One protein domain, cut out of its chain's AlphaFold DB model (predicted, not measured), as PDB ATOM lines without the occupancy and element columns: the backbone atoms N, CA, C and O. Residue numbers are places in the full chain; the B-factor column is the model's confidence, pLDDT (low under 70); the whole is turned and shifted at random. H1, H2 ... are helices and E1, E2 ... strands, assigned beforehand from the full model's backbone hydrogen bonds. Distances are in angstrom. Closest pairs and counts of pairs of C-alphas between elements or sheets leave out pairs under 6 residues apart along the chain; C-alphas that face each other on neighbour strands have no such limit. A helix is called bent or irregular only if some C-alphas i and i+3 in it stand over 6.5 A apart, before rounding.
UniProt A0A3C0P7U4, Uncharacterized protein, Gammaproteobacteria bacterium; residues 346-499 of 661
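This is residues 346 to 499 of the 661 residues of an uncharacterized protein of Gammaproteobacteria bacterium (UniProt A0A3C0P7U4). Little here is regular: long loops lead from outlying H1 to a sheet curled like part of a barrel, with H2 beside its edge strands E1 and E4. The 154 printed residues, 49 in named elements, hold H1, H2, then E1 to E6: mixed class, antiparallel order E1 E2 E3 E6 E5 E4. It is compact, radius of gyration of the C-alphas 15.9 A, spanning 44 by 41 by 29 A.

Find H1, residues 354 to 360, not on the sheet and irregular, C-alphas 356 and 359 being 7.4 A apart; 1 of 3 O i to N i+4 and 1 of 4 O i to N i+3 pairs are within hydrogen-bond range. H2, residues 419 to 429, has every O i to N i+4 pair within range and is on the sheet; its closest C-alphas to E1, residues 435 to 439, are Asp 424 and Gly 436, 5.4 A. E1, E2, residues 445 to 449, and E3, residues 456 to 462, form a meander, each strand the antiparallel neighbour of the one before: N 438 to O 446 is 2.9 A, N 445 to O 460 2.8 A. E4, residues 477 to 480, E5, residues 486 to 489, and E6, residues 494 to 499, form another: N 479 to O 487 is 2.8 A, N 488 to O 496 2.8 A. E3 to E6 is a Greek key, its first strand the antiparallel neighbour of its fourth: N 461 to O 499 is 2.9 A.

Find C-alpha 354 at (-59.376, -11.685, 41.245), where H1 begins, and C-alpha 499 at (-37.918, 13.184, 48.397), where E6 ends. H2 is 15.1 A long, E3 16.2 A and E6 16.1 A.

The farthest C-alphas, Asp 359 and Asp 454, are 45.9 A apart. The printed part has no cut; links H1 to H2 and E3 to E4 are long, 58 and 14 residues. Look for pLDDT under 70 at residues 412 to 417, 451 and 453.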
ATOM      1  N   SER A 346     -49.050  -5.562  38.496       88.44
ATOM      2  CA  SER A 346     -48.515  -5.678  37.135       88.44
ATOM      3  C   SER A 346     -49.355  -6.600  36.236       88.44
ATOM      4  O   SER A 346     -49.669  -6.191  35.118       88.44
ATOM      5  N   LEU A 347     -49.794  -7.767  36.740       90.19
ATOM      6  CA  LEU A 347     -50.640  -8.772  36.049       90.19
ATOM      7  C   LEU A 347     -51.789  -8.163  35.220       90.19
ATOM      8  O   LEU A 347     -52.656  -7.515  35.807       90.19
ATOM      9  N   ASP A 348     -51.913  -8.414  33.905       88.44
ATOM     10  CA  ASP A 348     -53.022  -7.817  33.140       88.44
ATOM     11  C   ASP A 348     -54.387  -8.423  33.513       88.44
ATOM     12  O   ASP A 348     -54.692  -9.600  33.314       88.44
ATOM     13  N   ARG A 349     -55.287  -7.547  33.955       85.62
ATOM     14  CA  ARG A 349     -56.693  -7.833  34.255       85.62
ATOM     15  C   ARG A 349     -57.528  -8.229  33.027       85.62
ATOM     16  O   ARG A 349     -58.701  -8.589  33.164       85.62
ATOM     17  N   SER A 350     -56.992  -8.085  31.815       88.06
ATOM     18  CA  SER A 350     -57.602  -8.640  30.604       88.06
ATOM     19  C   SER A 350     -57.307 -10.141  30.432       88.06
ATOM     20  O   SER A 350     -58.157 -10.848  29.877       88.06
ATOM     21  N   ASN A 351     -56.205 -10.629  31.022       91.19
ATOM     22  CA  ASN A 351     -55.791 -12.034  31.059       91.19
ATOM     23  C   ASN A 351     -56.292 -12.754  32.331       91.19
ATOM     24  O   ASN A 351     -56.904 -13.823  32.228       91.19
ATOM     25  N   VAL A 352     -56.110 -12.161  33.520       93.31
ATOM     26  CA  VAL A 352     -56.395 -12.796  34.828       93.31
ATOM     27  C   VAL A 352     -57.533 -12.130  35.614       93.31
ATOM     28  O   VAL A 352     -57.887 -10.972  35.389       93.31
ATOM     29  N   SER A 353     -58.132 -12.859  36.566       91.69
ATOM     30  CA  SER A 353     -59.214 -12.355  37.425       91.69
ATOM     31  C   SER A 353     -58.895 -12.432  38.930       91.69
ATOM     32  O   SER A 353     -58.036 -13.212  39.344       91.69
ATOM     33  N   PRO A 354     -59.606 -11.671  39.793       91.75
ATOM     34  CA  PRO A 354     -59.376 -11.685  41.245       91.75
ATOM     35  C   PRO A 354     -59.514 -13.064  41.909       91.75
ATOM     36  O   PRO A 354     -58.862 -13.336  42.919       91.75
ATOM     37  N   ASP A 355     -60.349 -13.943  41.344       92.75
ATOM     38  CA  ASP A 355     -60.524 -15.315  41.832       92.75
ATOM     39  C   ASP A 355     -59.273 -16.179  41.550       92.75
ATOM     40  O   ASP A 355     -58.992 -17.091  42.326       92.75
ATOM     41  N   ASP A 356     -58.509 -15.885  40.487       94.69
ATOM     42  CA  ASP A 356     -57.309 -16.643  40.091       94.69
ATOM     43  C   ASP A 356     -56.095 -16.299  40.975       94.69
ATOM     44  O   ASP A 356     -55.276 -17.167  41.270       94.69
ATOM     45  N   VAL A 357     -56.009 -15.052  41.458       93.75
ATOM     46  CA  VAL A 357     -54.893 -14.565  42.296       93.75
ATOM     47  C   VAL A 357     -55.121 -14.686  43.808       93.75
ATOM     48  O   VAL A 357     -54.228 -14.394  44.602       93.75
ATOM     49  N   THR A 358     -56.309 -15.124  44.240       92.25
ATOM     50  CA  THR A 358     -56.695 -15.155  45.666       92.25
ATOM     51  C   THR A 358     -55.763 -16.018  46.535       92.25
ATOM     52  O   THR A 358     -55.555 -15.693  47.704       92.25
ATOM     53  N   ASP A 359     -55.165 -17.080  45.982       92.12
ATOM     54  CA  ASP A 359     -54.225 -17.950  46.707       92.12
ATOM     55  C   ASP A 359     -52.786 -17.372  46.796       92.12
ATOM     56  O   ASP A 359     -51.959 -17.948  47.502       92.12
ATOM     57  N   PHE A 360     -52.477 -16.224  46.172       93.50
ATOM     58  CA  PHE A 360     -51.173 -15.536  46.290       93.50
ATOM     59  C   PHE A 360     -51.128 -14.433  47.357       93.50
ATOM     60  O   PHE A 360     -50.043 -13.985  47.723       93.50
ATOM     61  N   LEU A 361     -52.283 -13.980  47.853       92.00
ATOM     62  CA  LEU A 361     -52.375 -12.804  48.727       92.00
ATOM     63  C   LEU A 361     -51.554 -12.969  50.029       92.00
ATOM     64  O   LEU A 361     -51.758 -13.954  50.751       92.00
ATOM     65  N   PRO A 362     -50.688 -11.999  50.398       89.19
ATOM     66  CA  PRO A 362     -49.931 -12.058  51.646       89.19
ATOM     67  C   PRO A 362     -50.808 -11.984  52.903       89.19
ATOM     68  O   PRO A 362     -51.996 -11.647  52.881       89.19
ATOM     69  N   SER A 363     -50.209 -12.279  54.059       89.00
ATOM     70  CA  SER A 363     -50.951 -12.433  55.314       89.00
ATOM     71  C   SER A 363     -51.670 -11.150  55.760       89.00
ATOM     72  O   SER A 363     -51.060 -10.219  56.277       89.00
ATOM     73  N   GLY A 364     -52.999 -11.131  55.621       90.62
ATOM     74  CA  GLY A 364     -53.862 -10.020  56.044       90.62
ATOM     75  C   GLY A 364     -54.342  -9.114  54.908       90.62
ATOM     76  O   GLY A 364     -55.289  -8.356  55.129       90.62
ATOM     77  N   TRP A 365     -53.759  -9.246  53.714       92.00
ATOM     78  CA  TRP A 365     -54.242  -8.606  52.493       92.00
ATOM     79  C   TRP A 365     -55.589  -9.192  52.051       92.00
ATOM     80  O   TRP A 365     -55.944 -10.327  52.384       92.00
ATOM     81  N   GLN A 366     -56.360  -8.395  51.316       91.94
ATOM     82  CA  GLN A 366     -57.660  -8.762  50.754       91.94
ATOM     83  C   GLN A 366     -57.773  -8.216  49.328       91.94
ATOM     84  O   GLN A 366     -57.185  -7.182  49.029       91.94
ATOM     85  N   ILE A 367     -58.559  -8.883  48.480       91.25
ATOM     86  CA  ILE A 367     -58.948  -8.393  47.152       91.25
ATOM     87  C   ILE A 367     -60.479  -8.359  47.049       91.25
ATOM     88  O   ILE A 367     -61.144  -9.301  47.499       91.25
ATOM     89  N   ASP A 368     -61.067  -7.304  46.481       89.94
ATOM     90  CA  ASP A 368     -62.492  -7.337  46.118       89.94
ATOM     91  C   ASP A 368     -62.679  -8.099  44.798       89.94
ATOM     92  O   ASP A 368     -62.097  -7.764  43.770       89.94
ATOM     93  N   SER A 369     -63.525  -9.132  44.790       88.69
ATOM     94  CA  SER A 369     -63.681 -10.001  43.616       88.69
ATOM     95  C   SER A 369     -64.544  -9.406  42.484       88.69
ATOM     96  O   SER A 369     -64.902 -10.116  41.543       88.69
ATOM     97  N   ALA A 370     -64.943  -8.133  42.573       85.88
ATOM     98  CA  ALA A 370     -65.655  -7.396  41.531       85.88
ATOM     99  C   ALA A 370     -64.869  -6.171  41.033       85.88
ATOM    100  O   ALA A 370     -64.813  -5.959  39.818       85.88
ATOM    101  N   THR A 371     -64.272  -5.385  41.933       83.75
ATOM    102  CA  THR A 371     -63.452  -4.208  41.583       83.75
ATOM    103  C   THR A 371     -61.959  -4.521  41.485       83.75
ATOM    104  O   THR A 371     -61.267  -3.885  40.698       83.75
ATOM    105  N   GLY A 372     -61.484  -5.623  42.068       86.62
ATOM    106  CA  GLY A 372     -60.091  -6.080  41.976       86.62
ATOM    107  C   GLY A 372     -59.128  -5.317  42.885       86.62
ATOM    108  O   GLY A 372     -57.938  -5.612  42.866       86.62
ATOM    109  N   ASP A 373     -59.639  -4.358  43.654       86.50
ATOM    110  CA  ASP A 373     -58.885  -3.487  44.555       86.50
ATOM    111  C   ASP A 373     -58.234  -4.321  45.663       86.50
ATOM    112  O   ASP A 373     -58.885  -5.170  46.285       86.50
ATOM    113  N   LEU A 374     -56.950  -4.072  45.904       88.00
ATOM    114  CA  LEU A 374     -56.146  -4.691  46.945       88.00
ATOM    115  C   LEU A 374     -56.221  -3.827  48.204       88.00
ATOM    116  O   LEU A 374     -55.868  -2.655  48.202       88.00
ATOM    117  N   SER A 375     -56.661  -4.412  49.315       88.12
ATOM    118  CA  SER A 375     -56.661  -3.755  50.623       88.12
ATOM    119  C   SER A 375     -55.550  -4.323  51.498       88.12
ATOM    120  O   SER A 375     -55.641  -5.465  51.967       88.12
ATOM    121  N   ALA A 376     -54.523  -3.514  51.745       90.12
ATOM    122  CA  ALA A 376     -53.427  -3.838  52.649       90.12
ATOM    123  C   ALA A 376     -53.847  -3.709  54.132       90.12
ATOM    124  O   ALA A 376     -54.719  -2.903  54.477       90.12
ATOM    125  N   PRO A 377     -53.245  -4.476  55.061       91.12
ATOM    126  CA  PRO A 377     -53.398  -4.221  56.490       91.12
ATOM    127  C   PRO A 377     -52.565  -2.988  56.920       91.12
ATOM    128  O   PRO A 377     -51.480  -2.779  56.385       91.12
ATOM    129  N   PRO A 378     -53.010  -2.174  57.903       90.88
ATOM    130  CA  PRO A 378     -52.275  -0.982  58.336       90.88
ATOM    131  C   PRO A 378     -50.845  -1.273  58.808       90.88
ATOM    132  O   PRO A 378     -50.639  -2.129  59.673       90.88
ATOM    133  N   GLY A 379     -49.885  -0.507  58.289       89.12
ATOM    134  CA  GLY A 379     -48.455  -0.713  58.509       89.12
ATOM    135  C   GLY A 379     -47.865  -1.898  57.741       89.12
ATOM    136  O   GLY A 379     -46.840  -2.412  58.173       89.12
ATOM    137  N   ALA A 380     -48.520  -2.367  56.673       89.81
ATOM    138  CA  ALA A 380     -47.855  -3.133  55.625       89.81
ATOM    139  C   ALA A 380     -47.193  -2.186  54.628       89.81
ATOM    140  O   ALA A 380     -47.755  -1.132  54.301       89.81
ATOM    141  N   ASP A 381     -46.040  -2.618  54.142       88.94
ATOM    142  CA  ASP A 381     -45.301  -1.969  53.074       88.94
ATOM    143  C   ASP A 381     -45.996  -2.236  51.729       88.94
ATOM    144  O   ASP A 381     -46.658  -3.264  51.527       88.94
ATOM    145  N   LEU A 382     -45.915  -1.261  50.833       86.25
ATOM    146  CA  LEU A 382     -46.562  -1.239  49.528       86.25
ATOM    147  C   LEU A 382     -45.470  -1.082  48.473       86.25
ATOM    148  O   LEU A 382     -44.528  -0.334  48.686       86.25
ATOM    149  N   ALA A 383     -45.631  -1.701  47.311       82.88
ATOM    150  CA  ALA A 383     -44.899  -1.292  46.120       82.88
ATOM    151  C   ALA A 383     -45.843  -1.312  44.921       82.88
ATOM    152  O   ALA A 383     -46.938  -1.882  44.972       82.88
ATOM    153  N   PHE A 384     -45.413  -0.632  43.870       80.69
ATOM    154  CA  PHE A 384     -46.139  -0.441  42.624       80.69
ATOM    155  C   PHE A 384     -45.304  -0.992  41.462       80.69
ATOM    156  O   PHE A 384     -44.091  -1.149  41.614       80.69
ATOM    157  N   PRO A 385     -45.924  -1.241  40.296       79.88
ATOM    158  CA  PRO A 385     -45.202  -1.531  39.062       79.88
ATOM    159  C   PRO A 385     -44.240  -0.376  38.761       79.88
ATOM    160  O   PRO A 385     -44.574   0.781  39.030       79.88
ATOM    161  N   THR A 386     -43.048  -0.654  38.245       82.00
ATOM    162  CA  THR A 386     -42.012   0.373  38.044       82.00
ATOM    163  C   THR A 386     -42.058   0.930  36.627       82.00
ATOM    164  O   THR A 386     -42.293   0.182  35.680       82.00
ATOM    165  N   LEU A 387     -41.805   2.227  36.462       83.31
ATOM    166  CA  LEU A 387     -41.741   2.838  35.134       83.31
ATOM    167  C   LEU A 387     -40.442   2.446  34.415       83.31
ATOM    168  O   LEU A 387     -39.370   2.425  35.021       83.31
ATOM    169  N   ASP A 388     -40.543   2.146  33.118       78.75
ATOM    170  CA  ASP A 388     -39.372   1.926  32.270       78.75
ATOM    171  C   ASP A 388     -38.640   3.253  32.036       78.75
ATOM    172  O   ASP A 388     -39.184   4.191  31.454       78.75
ATOM    173  N   GLN A 389     -37.389   3.307  32.483       80.69
ATOM    174  CA  GLN A 389     -36.507   4.467  32.376       80.69
ATOM    175  C   GLN A 389     -35.594   4.406  31.139       80.69
ATOM    176  O   GLN A 389     -34.690   5.226  31.007       80.69
ATOM    177  N   SER A 390     -35.850   3.505  30.178       73.06
ATOM    178  CA  SER A 390     -35.165   3.488  28.872       73.06
ATOM    179  C   SER A 390     -35.386   4.752  28.017       73.06
ATOM    180  O   SER A 390     -34.742   4.914  26.978       73.06
ATOM    181  N   GLY A 391     -36.293   5.642  28.440       70.62
ATOM    182  CA  GLY A 391     -36.549   6.951  27.834       70.62
ATOM    183  C   GLY A 391     -35.667   8.104  28.333       70.62
ATOM    184  O   GLY A 391     -35.680   9.151  27.688       70.62
ATOM    185  N   VAL A 392     -34.916   7.914  29.425       82.06
ATOM    186  CA  VAL A 392     -34.030   8.924  30.035       82.06
ATOM    187  C   VAL A 392     -32.843   9.233  29.108       82.06
ATOM    188  O   VAL A 392     -32.279   8.321  28.501       82.06
ATOM    189  N   ASP A 393     -32.470  10.511  28.973       80.31
ATOM    190  CA  ASP A 393     -31.480  10.960  27.975       80.31
ATOM    191  C   ASP A 393     -30.034  10.484  28.283       80.31
ATOM    192  O   ASP A 393     -29.644  10.306  29.441       80.31
ATOM    193  N   ASP A 394     -29.210  10.319  27.231       80.56
ATOM    194  CA  ASP A 394     -27.788   9.906  27.299       80.56
ATOM    195  C   ASP A 394     -26.965  10.862  28.205       80.56
ATOM    196  O   ASP A 394     -26.415  11.867  27.741       80.56
ATOM    197  N   GLY A 395     -26.853  10.535  29.495       88.50
ATOM    198  CA  GLY A 395     -26.129  11.322  30.502       88.50
ATOM    199  C   GLY A 395     -26.863  11.491  31.836       88.50
ATOM    200  O   GLY A 395     -26.230  11.889  32.815       88.50
ATOM    201  N   THR A 396     -28.153  11.158  31.912       93.75
ATOM    202  CA  THR A 396     -28.906  11.117  33.175       93.75
ATOM    203  C   THR A 396     -29.024   9.685  33.706       93.75
ATOM    204  O   THR A 396     -28.983   8.699  32.972       93.75
ATOM    205  N   THR A 397     -29.170   9.537  35.020       93.50
ATOM    206  CA  THR A 397     -29.541   8.288  35.692       93.50
ATOM    207  C   THR A 397     -30.481   8.603  36.852       93.50
ATOM    208  O   THR A 397     -30.229   9.525  37.629       93.50
ATOM    209  N   LEU A 398     -31.565   7.839  36.967       91.94
ATOM    210  CA  LEU A 398     -32.579   7.956  38.017       91.94
ATOM    211  C   LEU A 398     -32.560   6.700  38.909       91.94
ATOM    212  O   LEU A 398     -32.096   5.649  38.459       91.94
ATOM    213  N   PRO A 399     -33.081   6.758  40.150       89.88
ATOM    214  CA  PRO A 399     -33.416   5.549  40.889       89.88
ATOM    215  C   PRO A 399     -34.687   4.931  40.289       89.88
ATOM    216  O   PRO A 399     -35.441   5.604  39.586       89.88
ATOM    217  N   THR A 400     -34.976   3.667  40.591       85.06
ATOM    218  CA  THR A 400     -36.214   3.013  40.140       85.06
ATOM    219  C   THR A 400     -37.449   3.709  40.729       85.06
ATOM    220  O   THR A 400     -37.571   3.808  41.947       85.06
ATOM    221  N   LEU A 401     -38.374   4.186  39.880       88.38
ATOM    222  CA  LEU A 401     -39.562   4.944  40.308       88.38
ATOM    223  C   LEU A 401     -40.893   4.201  40.036       88.38
ATOM    224  O   LEU A 401     -41.013   3.499  39.028       88.38
ATOM    225  N   PRO A 402     -41.912   4.362  40.908       87.81
ATOM    226  CA  PRO A 402     -43.186   3.643  40.822       87.81
ATOM    227  C   PRO A 402     -44.196   4.314  39.878       87.81
ATOM    228  O   PRO A 402     -44.303   5.537  39.846       87.81
ATOM    229  N   ASP A 403     -45.015   3.529  39.177       86.56
ATOM    230  CA  ASP A 403     -46.078   4.002  38.285       86.56
ATOM    231  C   ASP A 403     -47.363   4.380  39.053       86.56
ATOM    232  O   ASP A 403     -48.228   3.544  39.336       86.56
ATOM    233  N   PHE A 404     -47.537   5.672  39.348       85.88
ATOM    234  CA  PHE A 404     -48.757   6.215  39.964       85.88
ATOM    235  C   PHE A 404     -49.883   6.508  38.952       85.88
ATOM    236  O   PHE A 404     -50.943   7.029  39.325       85.88
ATOM    237  N   SER A 405     -49.708   6.146  37.673       80.81
ATOM    238  CA  SER A 405     -50.814   6.078  36.709       80.81
ATOM    239  C   SER A 405     -51.695   4.834  36.908       80.81
ATOM    240  O   SER A 405     -52.848   4.836  36.465       80.81
ATOM    241  N   ARG A 406     -51.198   3.817  37.633       79.81
ATOM    242  CA  ARG A 406     -51.972   2.672  38.150       79.81
ATOM    243  C   ARG A 406     -52.643   3.010  39.498       79.81
ATOM    244  O   ARG A 406     -52.520   4.115  40.027       79.81
ATOM    245  N   ASP A 407     -53.332   2.028  40.071       79.69
ATOM    246  CA  ASP A 407     -53.673   1.956  41.500       79.69
ATOM    247  C   ASP A 407     -53.383   0.538  42.024       79.69
ATOM    248  O   ASP A 407     -53.169  -0.377  41.222       79.69
ATOM    249  N   LEU A 408     -53.437   0.339  43.344       82.81
ATOM    250  CA  LEU A 408     -53.426  -0.963  44.023       82.81
ATOM    251  C   LEU A 408     -54.702  -1.775  43.718       82.81
ATOM    252  O   LEU A 408     -55.513  -2.082  44.586       82.81
ATOM    253  N   SER A 409     -54.873  -2.165  42.458       82.06
ATOM    254  CA  SER A 409     -55.914  -3.075  41.981       82.06
ATOM    255  C   SER A 409     -55.346  -4.034  40.939       82.06
ATOM    256  O   SER A 409     -54.398  -3.698  40.227       82.06
ATOM    257  N   LEU A 410     -55.941  -5.226  40.820       84.50
ATOM    258  CA  LEU A 410     -55.517  -6.222  39.835       84.50
ATOM    259  C   LEU A 410     -55.493  -5.610  38.426       84.50
ATOM    260  O   LEU A 410     -56.542  -5.234  37.880       84.50
ATOM    261  N   GLY A 411     -54.277  -5.534  37.884       71.75
ATOM    262  CA  GLY A 411     -53.922  -5.082  36.545       71.75
ATOM    263  C   GLY A 411     -54.131  -3.617  36.208       71.75
ATOM    264  O   GLY A 411     -54.083  -3.293  35.024       71.75
ATOM    265  N   GLY A 412     -54.340  -2.734  37.197       65.75
ATOM    266  CA  GLY A 412     -54.251  -1.268  37.063       65.75
ATOM    267  C   GLY A 412     -54.671  -0.705  35.696       65.75
ATOM    268  O   GLY A 412     -53.843  -0.161  34.965       65.75
ATOM    269  N   GLY A 413     -55.923  -0.923  35.290       55.19
ATOM    270  CA  GLY A 413     -56.364  -0.627  33.925       55.19
ATOM    271  C   GLY A 413     -56.578   0.870  33.683       55.19
ATOM    272  O   GLY A 413     -57.282   1.518  34.452       55.19
ATOM    273  N   GLN A 414     -56.060   1.409  32.570       54.00
ATOM    274  CA  GLN A 414     -56.318   2.801  32.169       54.00
ATOM    275  C   GLN A 414     -57.828   3.059  32.008       54.00
ATOM    276  O   GLN A 414     -58.448   2.620  31.034       54.00
ATOM    277  N   GLY A 415     -58.424   3.775  32.964       53.62
ATOM    278  CA  GLY A 415     -59.877   3.897  33.061       53.62
ATOM    279  C   GLY A 415     -60.352   5.019  33.977       53.62
ATOM    280  O   GLY A 415     -60.498   6.153  33.520       53.62
ATOM    281  N   ASP A 416     -60.667   4.670  35.224       51.44
ATOM    282  CA  ASP A 416     -61.516   5.484  36.107       51.44
ATOM    283  C   ASP A 416     -60.902   5.787  37.497       51.44
ATOM    284  O   ASP A 416     -61.288   6.793  38.086       51.44
ATOM    285  N   ASP A 417     -59.932   4.998  37.986       66.12
ATOM    286  CA  ASP A 417     -59.318   5.143  39.319       66.12
ATOM    287  C   ASP A 417     -57.783   4.924  39.234       66.12
ATOM    288  O   ASP A 417     -57.329   3.906  38.708       66.12
ATOM    289  N   SER A 418     -56.976   5.890  39.701       78.75
ATOM    290  CA  SER A 418     -55.502   5.808  39.810       78.75
ATOM    291  C   SER A 418     -54.991   6.578  41.032       78.75
ATOM    292  O   SER A 418     -55.692   7.472  41.523       78.75
ATOM    293  N   VAL A 419     -53.757   6.312  41.487       82.50
ATOM    294  CA  VAL A 419     -53.129   7.062  42.594       82.50
ATOM    295  C   VAL A 419     -53.157   8.564  42.308       82.50
ATOM    296  O   VAL A 419     -53.669   9.327  43.126       82.50
ATOM    297  N   LEU A 420     -52.714   9.000  41.122       84.25
ATOM    298  CA  LEU A 420     -52.758  10.414  40.723       84.25
ATOM    299  C   LEU A 420     -54.177  11.021  40.807       84.25
ATOM    300  O   LEU A 420     -54.334  12.128  41.321       84.25
ATOM    301  N   MET A 421     -55.227  10.298  40.388       82.62
ATOM    302  CA  MET A 421     -56.612  10.794  40.492       82.62
ATOM    303  C   MET A 421     -57.119  10.876  41.942       82.62
ATOM    304  O   MET A 421     -57.863  11.803  42.285       82.62
ATOM    305  N   GLY A 422     -56.706   9.947  42.808       79.38
ATOM    306  CA  GLY A 422     -56.981  10.006  44.246       79.38
ATOM    307  C   GLY A 422     -56.298  11.204  44.916       79.38
ATOM    308  O   GLY A 422     -56.892  11.878  45.758       79.38
ATOM    309  N   LEU A 423     -55.078  11.535  44.495       80.38
ATOM    310  CA  LEU A 423     -54.318  12.674  45.015       80.38
ATOM    311  C   LEU A 423     -54.880  14.026  44.562       80.38
ATOM    312  O   LEU A 423     -55.002  14.942  45.379       80.38
ATOM    313  N   ASP A 424     -55.307  14.145  43.305       84.50
ATOM    314  CA  ASP A 424     -56.038  15.323  42.827       84.50
ATOM    315  C   ASP A 424     -57.379  15.486  43.563       84.50
ATOM    316  O   ASP A 424     -57.753  16.598  43.945       84.50
ATOM    317  N   SER A 425     -58.071  14.381  43.864       82.69
ATOM    318  CA  SER A 425     -59.302  14.384  44.674       82.69
ATOM    319  C   SER A 425     -59.055  14.830  46.124       82.69
ATOM    320  O   SER A 425     -59.874  15.562  46.702       82.69
ATOM    321  N   ALA A 426     -57.897  14.480  46.693       79.62
ATOM    322  CA  ALA A 426     -57.443  14.968  47.991       79.62
ATOM    323  C   ALA A 426     -57.105  16.473  47.960       79.62
ATOM    324  O   ALA A 426     -57.516  17.212  48.862       79.62
ATOM    325  N   LEU A 427     -56.435  16.969  46.908       82.44
ATOM    326  CA  LEU A 427     -56.198  18.407  46.705       82.44
ATOM    327  C   LEU A 427     -57.516  19.179  46.569       82.44
ATOM    328  O   LEU A 427     -57.699  20.207  47.225       82.44
ATOM    329  N   ASP A 428     -58.469  18.689  45.778       84.69
ATOM    330  CA  ASP A 428     -59.776  19.329  45.603       84.69
ATOM    331  C   ASP A 428     -60.546  19.377  46.942       84.69
ATOM    332  O   ASP A 428     -61.062  20.427  47.351       84.69
ATOM    333  N   SER A 429     -60.491  18.287  47.718       81.94
ATOM    334  CA  SER A 429     -61.029  18.193  49.086       81.94
ATOM    335  C   SER A 429     -60.344  19.139  50.086       81.94
ATOM    336  O   SER A 429     -61.006  19.686  50.976       81.94
ATOM    337  N   ALA A 430     -59.046  19.408  49.914       81.56
ATOM    338  CA  ALA A 430     -58.282  20.400  50.672       81.56
ATOM    339  C   ALA A 430     -58.545  21.861  50.234       81.56
ATOM    340  O   ALA A 430     -57.996  22.789  50.835       81.56
ATOM    341  N   ASN A 431     -59.406  22.096  49.230       86.31
ATOM    342  CA  ASN A 431     -59.614  23.394  48.570       86.31
ATOM    343  C   ASN A 431     -58.320  23.892  47.874       86.31
ATOM    344  O   ASN A 431     -57.988  25.081  47.908       86.31
ATOM    345  N   LEU A 432     -57.592  22.974  47.236       85.69
ATOM    346  CA  LEU A 432     -56.354  23.204  46.486       85.69
ATOM    347  C   LEU A 432     -56.437  22.833  44.995       85.69
ATOM    348  O   LEU A 432     -55.441  23.024  44.313       85.69
ATOM    349  N   GLY A 433     -57.597  22.428  44.458       82.56
ATOM    350  CA  GLY A 433     -57.821  22.065  43.037       82.56
ATOM    351  C   GLY A 433     -57.643  23.177  41.977       82.56
ATOM    352  O   GLY A 433     -58.292  23.164  40.936       82.56
ATOM    353  N   GLY A 434     -56.806  24.183  42.255       86.19
ATOM    354  CA  GLY A 434     -56.058  24.945  41.245       86.19
ATOM    355  C   GLY A 434     -54.615  24.438  41.088       86.19
ATOM    356  O   GLY A 434     -53.808  25.092  40.436       86.19
ATOM    357  N   PHE A 435     -54.290  23.303  41.709       88.81
ATOM    358  CA  PHE A 435     -53.081  22.511  41.537       88.81
ATOM    359  C   PHE A 435     -53.486  21.061  41.257       88.81
ATOM    360  O   PHE A 435     -54.550  20.637  41.714       88.81
ATOM    361  N   GLY A 436     -52.631  20.321  40.557       88.69
ATOM    362  CA  GLY A 436     -52.754  18.876  40.374       88.69
ATOM    363  C   GLY A 436     -51.386  18.198  40.326       88.69
ATOM    364  O   GLY A 436     -50.367  18.867  40.104       88.69
ATOM    365  N   PHE A 437     -51.373  16.889  40.550       88.38
ATOM    366  CA  PHE A 437     -50.195  16.042  40.403       88.38
ATOM    367  C   PHE A 437     -50.040  15.563  38.957       88.38
ATOM    368  O   PHE A 437     -51.008  15.196  38.295       88.38
ATOM    369  N   GLN A 438     -48.802  15.529  38.474       89.00
ATOM    370  CA  GLN A 438     -48.434  14.926  37.194       89.00
ATOM    371  C   GLN A 438     -47.150  14.126  37.380       89.00
ATOM    372  O   GLN A 438     -46.199  14.636  37.973       89.00
ATOM    373  N   GLN A 439     -47.106  12.908  36.852       90.12
ATOM    374  CA  GLN A 439     -45.885  12.113  36.790       90.12
ATOM    375  C   GLN A 439     -45.305  12.177  35.371       90.12
ATOM    376  O   GLN A 439     -46.066  12.126  34.400       90.12
ATOM    377  N   SER A 440     -43.985  12.335  35.250       87.75
ATOM    378  CA  SER A 440     -43.280  12.156  33.973       87.75
ATOM    379  C   SER A 440     -43.291  10.674  33.552       87.75
ATOM    380  O   SER A 440     -43.551   9.816  34.401       87.75
ATOM    381  N   PRO A 441     -43.008  10.336  32.278       85.38
ATOM    382  CA  PRO A 441     -42.847   8.939  31.852       85.38
ATOM    383  C   PRO A 441     -41.824   8.166  32.695       85.38
ATOM    384  O   PRO A 441     -42.011   6.988  32.961       85.38
ATOM    385  N   ASP A 442     -40.792   8.868  33.154       85.44
ATOM    386  CA  ASP A 442     -39.594   8.352  33.826       85.44
ATOM    387  C   ASP A 442     -39.764   8.284  35.360       85.44
ATOM    388  O   ASP A 442     -38.920   7.745  36.079       85.44
ATOM    389  N   GLY A 443     -40.881   8.829  35.862       89.19
ATOM    390  CA  GLY A 443     -41.376   8.662  37.228       89.19
ATOM    391  C   GLY A 443     -41.286   9.872  38.159       89.19
ATOM    392  O   GLY A 443     -41.838   9.807  39.261       89.19
ATOM    393  N   ILE A 444     -40.671  10.986  37.743       91.50
ATOM    394  CA  ILE A 444     -40.602  12.219  38.547       91.50
ATOM    395  C   ILE A 444     -42.025  12.738  38.804       91.50
ATOM    396  O   ILE A 444     -42.792  12.996  37.873       91.50
ATOM    397  N   LEU A 445     -42.382  12.918  40.078       92.06
ATOM    398  CA  LEU A 445     -43.685  13.417  40.503       92.06
ATOM    399  C   LEU A 445     -43.638  14.938  40.678       92.06
ATOM    400  O   LEU A 445     -42.949  15.479  41.545       92.06
ATOM    401  N   THR A 446     -44.437  15.643  39.886       91.88
ATOM    402  CA  THR A 446     -44.531  17.104  39.903       91.88
ATOM    403  C   THR A 446     -45.891  17.585  40.402       91.88
ATOM    404  O   THR A 446     -46.921  16.936  40.217       91.88
ATOM    405  N   VAL A 447     -45.903  18.764  41.023       90.81
ATOM    406  CA  VAL A 447     -47.114  19.516  41.375       90.81
ATOM    407  C   VAL A 447     -47.151  20.768  40.508       90.81
ATOM    408  O   VAL A 447     -46.209  21.563  40.542       90.81
ATOM    409  N   ALA A 448     -48.229  20.973  39.750       89.56
ATOM    410  CA  ALA A 448     -48.351  22.068  38.782       89.56
ATOM    411  C   ALA A 448     -49.675  22.838  38.917       89.56
ATOM    412  O   ALA A 448     -50.665  22.304  39.416       89.56
ATOM    413  N   SER A 449     -49.705  24.102  38.480       87.69
ATOM    414  CA  SER A 449     -50.903  24.956  38.534       87.69
ATOM    415  C   SER A 449     -51.892  24.616  37.414       87.69
ATOM    416  O   SER A 449     -51.501  24.414  36.272       87.69
ATOM    417  N   ASP A 450     -53.192  24.580  37.722       79.62
ATOM    418  CA  ASP A 450     -54.300  24.305  36.781       79.62
ATOM    419  C   ASP A 450     -54.127  23.035  35.891       79.62
ATOM    420  O   ASP A 450     -54.847  22.874  34.902       79.62
ATOM    421  N   GLY A 451     -53.208  22.121  36.240       69.38
ATOM    422  CA  GLY A 451     -52.842  20.941  35.439       69.38
ATOM    423  C   GLY A 451     -51.939  21.228  34.228       69.38
ATOM    424  O   GLY A 451     -51.903  20.427  33.300       69.38
ATOM    425  N   ASP A 452     -51.244  22.369  34.198       78.31
ATOM    426  CA  ASP A 452     -50.369  22.790  33.094       78.31
ATOM    427  C   ASP A 452     -48.885  22.502  33.435       78.31
ATOM    428  O   ASP A 452     -48.355  23.146  34.346       78.31
ATOM    429  N   PRO A 453     -48.195  21.544  32.777       69.62
ATOM    430  CA  PRO A 453     -46.815  21.163  33.116       69.62
ATOM    431  C   PRO A 453     -45.781  22.283  32.892       69.62
ATOM    432  O   PRO A 453     -44.737  22.285  33.547       69.62
ATOM    433  N   ASP A 454     -46.100  23.305  32.088       75.88
ATOM    434  CA  ASP A 454     -45.303  24.541  31.968       75.88
ATOM    435  C   ASP A 454     -45.343  25.389  33.269       75.88
ATOM    436  O   ASP A 454     -44.749  26.467  33.351       75.88
ATOM    437  N   THR A 455     -46.080  24.943  34.296       84.75
ATOM    438  CA  THR A 455     -46.328  25.668  35.554       84.75
ATOM    439  C   THR A 455     -46.052  24.834  36.812       84.75
ATOM    440  O   THR A 455     -46.676  25.048  37.858       84.75
ATOM    441  N   THR A 456     -45.115  23.882  36.738       89.88
ATOM    442  CA  THR A 456     -44.610  23.161  37.917       89.88
ATOM    443  C   THR A 456     -44.179  24.133  39.021       89.88
ATOM    444  O   THR A 456     -43.464  25.103  38.776       89.88
ATOM    445  N   VAL A 457     -44.607  23.851  40.252       91.06
ATOM    446  CA  VAL A 457     -44.239  24.575  41.481       91.06
ATOM    447  C   VAL A 457     -43.563  23.676  42.522       91.06
ATOM    448  O   VAL A 457     -42.982  24.195  43.473       91.06
ATOM    449  N   GLY A 458     -43.650  22.352  42.353       92.50
ATOM    450  CA  GLY A 458     -43.074  21.337  43.236       92.50
ATOM    451  C   GLY A 458     -42.568  20.131  42.441       92.50
ATOM    452  O   GLY A 458     -43.257  19.719  41.506       92.50
ATOM    453  N   ALA A 459     -41.420  19.562  42.811       93.06
ATOM    454  CA  ALA A 459     -40.852  18.357  42.196       93.06
ATOM    455  C   ALA A 459     -40.287  17.382  43.242       93.06
ATOM    456  O   ALA A 459     -39.585  17.797  44.168       93.06
ATOM    457  N   PHE A 460     -40.600  16.094  43.083       93.44
ATOM    458  CA  PHE A 460     -40.249  15.020  44.012       93.44
ATOM    459  C   PHE A 460     -39.988  13.703  43.266       93.44
ATOM    460  O   PHE A 460     -40.677  13.411  42.290       93.44
ATOM    461  N   ILE A 461     -39.074  12.867  43.765       91.81
ATOM    462  CA  ILE A 461     -39.168  11.423  43.521       91.81
ATOM    463  C   ILE A 461     -40.101  10.805  44.574       91.81
ATOM    464  O   ILE A 461     -40.023  11.173  45.756       91.81
ATOM    465  N   PRO A 462     -41.003   9.890  44.184       90.12
ATOM    466  CA  PRO A 462     -41.625   8.969  45.122       90.12
ATOM    467  C   PRO A 462     -40.584   8.008  45.705       90.12
ATOM    468  O   PRO A 462     -39.903   7.312  44.958       90.12
ATOM    469  N   ASP A 463     -40.490   7.951  47.030       87.19
ATOM    470  CA  ASP A 463     -39.756   6.912  47.755       87.19
ATOM    471  C   ASP A 463     -40.571   5.613  47.672       87.19
ATOM    472  O   ASP A 463     -41.607   5.489  48.332       87.19
ATOM    473  N   ALA A 464     -40.159   4.703  46.784       79.12
ATOM    474  CA  ALA A 464     -40.858   3.445  46.522       79.12
ATOM    475  C   ALA A 464     -40.724   2.455  47.688       79.12
ATOM    476  O   ALA A 464     -41.710   1.830  48.077       79.12
ATOM    477  N   ASP A 465     -39.526   2.358  48.270       80.81
ATOM    478  CA  ASP A 465     -39.170   1.352  49.276       80.81
ATOM    479  C   ASP A 465     -39.858   1.589  50.631       80.81
ATOM    480  O   ASP A 465     -40.068   0.653  51.401       80.81
ATOM    481  N   ASN A 466     -40.227   2.839  50.936       84.56
ATOM    482  CA  ASN A 466     -40.846   3.221  52.210       84.56
ATOM    483  C   ASN A 466     -42.347   3.560  52.082       84.56
ATOM    484  O   ASN A 466     -42.920   4.225  52.959       84.56
ATOM    485  N   MET A 467     -43.017   3.120  51.008       87.38
ATOM    486  CA  MET A 467     -44.471   3.260  50.876       87.38
ATOM    487  C   MET A 467     -45.219   2.336  51.846       87.38
ATOM    488  O   MET A 467     -44.925   1.150  51.939       87.38
ATOM    489  N   THR A 468     -46.232   2.844  52.558       91.06
ATOM    490  CA  THR A 468     -46.938   2.079  53.610       91.06
ATOM    491  C   THR A 468     -48.439   2.361  53.689       91.06
ATOM    492  O   THR A 468     -48.915   3.450  53.372       91.06
ATOM    493  N   GLN A 469     -49.225   1.393  54.169       91.25
ATOM    494  CA  GLN A 469     -50.653   1.587  54.450       91.25
ATOM    495  C   GLN A 469     -50.877   2.343  55.775       91.25
ATOM    496  O   GLN A 469     -50.561   1.836  56.855       91.25
ATOM    497  N   ALA A 470     -51.528   3.507  55.721       88.38
ATOM    498  CA  ALA A 470     -51.883   4.306  56.895       88.38
ATOM    499  C   ALA A 470     -52.810   3.577  57.885       88.38
ATOM    500  O   ALA A 470     -53.622   2.720  57.533       88.38
ATOM    501  N   ALA A 471     -52.765   4.012  59.148       84.56
ATOM    502  CA  ALA A 471     -53.734   3.621  60.171       84.56
ATOM    503  C   ALA A 471     -55.062   4.401  60.072       84.56
ATOM    504  O   ALA A 471     -55.084   5.564  59.669       84.56
ATOM    505  N   ASP A 472     -56.158   3.774  60.527       79.06
ATOM    506  CA  ASP A 472     -57.525   4.328  60.586       79.06
ATOM    507  C   ASP A 472     -57.580   5.836  60.926       79.06
ATOM    508  O   ASP A 472     -57.302   6.248  62.058       79.06
ATOM    509  N   GLY A 473     -58.076   6.652  59.990       78.44
ATOM    510  CA  GLY A 473     -58.376   8.067  60.238       78.44
ATOM    511  C   GLY A 473     -57.227   9.044  59.977       78.44
ATOM    512  O   GLY A 473     -57.165  10.091  60.629       78.44
ATOM    513  N   PHE A 474     -56.357   8.721  59.018       81.62
ATOM    514  CA  PHE A 474     -55.471   9.667  58.333       81.62
ATOM    515  C   PHE A 474     -56.238  10.860  57.717       81.62
ATOM    516  O   PHE A 474     -57.469  10.945  57.748       81.62
ATOM    517  N   THR A 475     -55.504  11.833  57.177       80.69
ATOM    518  CA  THR A 475     -56.061  12.941  56.385       80.69
ATOM    519  C   THR A 475     -55.332  12.977  55.040       80.69
ATOM    520  O   THR A 475     -54.115  13.133  55.068       80.69
ATOM    521  N   PRO A 476     -56.039  12.828  53.907       80.81
ATOM    522  CA  PRO A 476     -55.439  12.847  52.571       80.81
ATOM    523  C   PRO A 476     -54.739  14.170  52.225       80.81
ATOM    524  O   PRO A 476     -55.104  15.233  52.741       80.81
ATOM    525  N   GLY A 477     -53.760  14.100  51.319       79.06
ATOM    526  CA  GLY A 477     -52.931  15.220  50.855       79.06
ATOM    527  C   GLY A 477     -51.448  15.072  51.222       79.06
ATOM    528  O   GLY A 477     -51.007  14.002  51.628       79.06
ATOM    529  N   ILE A 478     -50.673  16.154  51.080       82.06
ATOM    530  CA  ILE A 478     -49.266  16.210  51.519       82.06
ATOM    531  C   ILE A 478     -49.188  16.728  52.961       82.06
ATOM    532  O   ILE A 478     -49.702  17.805  53.280       82.06
ATOM    533  N   ALA A 479     -48.464  16.000  53.806       86.44
ATOM    534  CA  ALA A 479     -47.923  16.462  55.076       86.44
ATOM    535  C   ALA A 479     -46.399  16.670  54.979       86.44
ATOM    536  O   ALA A 479     -45.758  16.261  54.015       86.44
ATOM    537  N   VAL A 480     -45.822  17.289  56.007       87.38
ATOM    538  CA  VAL A 480     -44.382  17.226  56.293       87.38
ATOM    539  C   VAL A 480     -44.250  16.579  57.669       87.38
ATOM    540  O   VAL A 480     -44.989  16.966  58.582       87.38
ATOM    541  N   ASP A 481     -43.392  15.570  57.801       82.19
ATOM    542  CA  ASP A 481     -43.184  14.841  59.054       82.19
ATOM    543  C   ASP A 481     -42.259  15.597  60.033       82.19
ATOM    544  O   ASP A 481     -41.788  16.704  59.756       82.19
ATOM    545  N   ASP A 482     -42.008  15.015  61.211       78.38
ATOM    546  CA  ASP A 482     -41.148  15.631  62.235       78.38
ATOM    547  C   ASP A 482     -39.652  15.716  61.816       78.38
ATOM    548  O   ASP A 482     -38.893  16.415  62.490       78.38
ATOM    549  N   ARG A 483     -39.238  15.060  60.716       73.69
ATOM    550  CA  ARG A 483     -37.878  15.078  60.129       73.69
ATOM    551  C   ARG A 483     -37.743  16.058  58.955       73.69
ATOM    552  O   ARG A 483     -36.644  16.291  58.462       73.69
ATOM    553  N   GLY A 484     -38.852  16.634  58.483       78.12
ATOM    554  CA  GLY A 484     -38.875  17.463  57.277       78.12
ATOM    555  C   GLY A 484     -39.088  16.680  55.976       78.12
ATOM    556  O   GLY A 484     -39.060  17.286  54.904       78.12
ATOM    557  N   ALA A 485     -39.336  15.368  56.038       84.12
ATOM    558  CA  ALA A 485     -39.717  14.601  54.860       84.12
ATOM    559  C   ALA A 485     -41.156  14.945  54.458       84.12
ATOM    560  O   ALA A 485     -42.052  15.038  55.305       84.12
ATOM    561  N   TYR A 486     -41.391  15.140  53.163       90.19
ATOM    562  CA  TYR A 486     -42.746  15.280  52.644       90.19
ATOM    563  C   TYR A 486     -43.387  13.893  52.638       90.19
ATOM    564  O   TYR A 486     -42.745  12.917  52.265       90.19
ATOM    565  N   VAL A 487     -44.642  13.786  53.066       89.75
ATOM    566  CA  VAL A 487     -45.386  12.521  53.056       89.75
ATOM    567  C   VAL A 487     -46.713  12.753  52.362       89.75
ATOM    568  O   VAL A 487     -47.568  13.499  52.840       89.75
ATOM    569  N   LEU A 488     -46.862  12.114  51.215       87.31
ATOM    570  CA  LEU A 488     -48.088  12.010  50.443       87.31
ATOM    571  C   LEU A 488     -49.038  11.026  51.133       87.31
ATOM    572  O   LEU A 488     -48.591  10.065  51.758       87.31
ATOM    573  N   THR A 489     -50.350  11.235  51.055       86.75
ATOM    574  CA  THR A 489     -51.343  10.257  51.523       86.75
ATOM    575  C   THR A 489     -52.603  10.309  50.658       86.75
ATOM    576  O   THR A 489     -53.204  11.377  50.516       86.75
ATOM    577  N   THR A 490     -52.995   9.169  50.081       82.88
ATOM    578  CA  THR A 490     -54.193   9.029  49.226       82.88
ATOM    579  C   THR A 490     -55.500   9.028  50.036       82.88
ATOM    580  O   THR A 490     -55.480   8.968  51.268       82.88
ATOM    581  N   ASP A 491     -56.652   9.076  49.354       79.56
ATOM    582  CA  ASP A 491     -57.980   8.940  49.984       79.56
ATOM    583  C   ASP A 491     -58.190   7.556  50.649       79.56
ATOM    584  O   ASP A 491     -58.898   7.470  51.657       79.56
ATOM    585  N   ASP A 492     -57.504   6.513  50.167       79.56
ATOM    586  CA  ASP A 492     -57.500   5.143  50.716       79.56
ATOM    587  C   ASP A 492     -56.349   4.880  51.709       79.56
ATOM    588  O   ASP A 492     -56.296   3.850  52.388       79.56
ATOM    589  N   GLY A 493     -55.468   5.867  51.887       84.94
ATOM    590  CA  GLY A 493     -54.464   5.892  52.948       84.94
ATOM    591  C   GLY A 493     -53.120   5.273  52.587       84.94
ATOM    592  O   GLY A 493     -52.346   4.983  53.494       84.94
ATOM    593  N   TYR A 494     -52.807   5.086  51.309       86.44
ATOM    594  CA  TYR A 494     -51.443   4.760  50.889       86.44
ATOM    595  C   TYR A 494     -50.558   5.973  51.183       86.44
ATOM    596  O   TYR A 494     -50.873   7.083  50.746       86.44
ATOM    597  N   GLN A 495     -49.503   5.781  51.971       89.12
ATOM    598  CA  GLN A 495     -48.551   6.820  52.346       89.12
ATOM    599  C   GLN A 495     -47.259   6.625  51.560       89.12
ATOM    600  O   GLN A 495     -46.683   5.543  51.599       89.12
ATOM    601  N   THR A 496     -46.793   7.676  50.892       89.12
ATOM    602  CA  THR A 496     -45.540   7.680  50.122       89.12
ATOM    603  C   THR A 496     -44.672   8.817  50.645       89.12
ATOM    604  O   THR A 496     -45.122   9.970  50.608       89.12
ATOM    605  N   PRO A 497     -43.450   8.566  51.136       90.19
ATOM    606  CA  PRO A 497     -42.490   9.639  51.337       90.19
ATOM    607  C   PRO A 497     -42.117  10.259  49.984       90.19
ATOM    608  O   PRO A 497     -42.020   9.585  48.965       90.19
ATOM    609  N   LEU A 498     -41.969  11.575  49.954       91.50
ATOM    610  CA  LEU A 498     -41.602  12.329  48.764       91.50
ATOM    611  C   LEU A 498     -40.281  13.035  49.032       91.50
ATOM    612  O   LEU A 498     -40.191  13.919  49.891       91.50
ATOM    613  N   LEU A 499     -39.261  12.643  48.281       91.06
ATOM    614  CA  LEU A 499     -37.918  13.184  48.397       91.06
ATOM    615  C   LEU A 499     -37.772  14.291  47.342       91.06
ATOM    616  O   LEU A 499     -38.025  14.042  46.159       91.06
TER     617      LEU A 499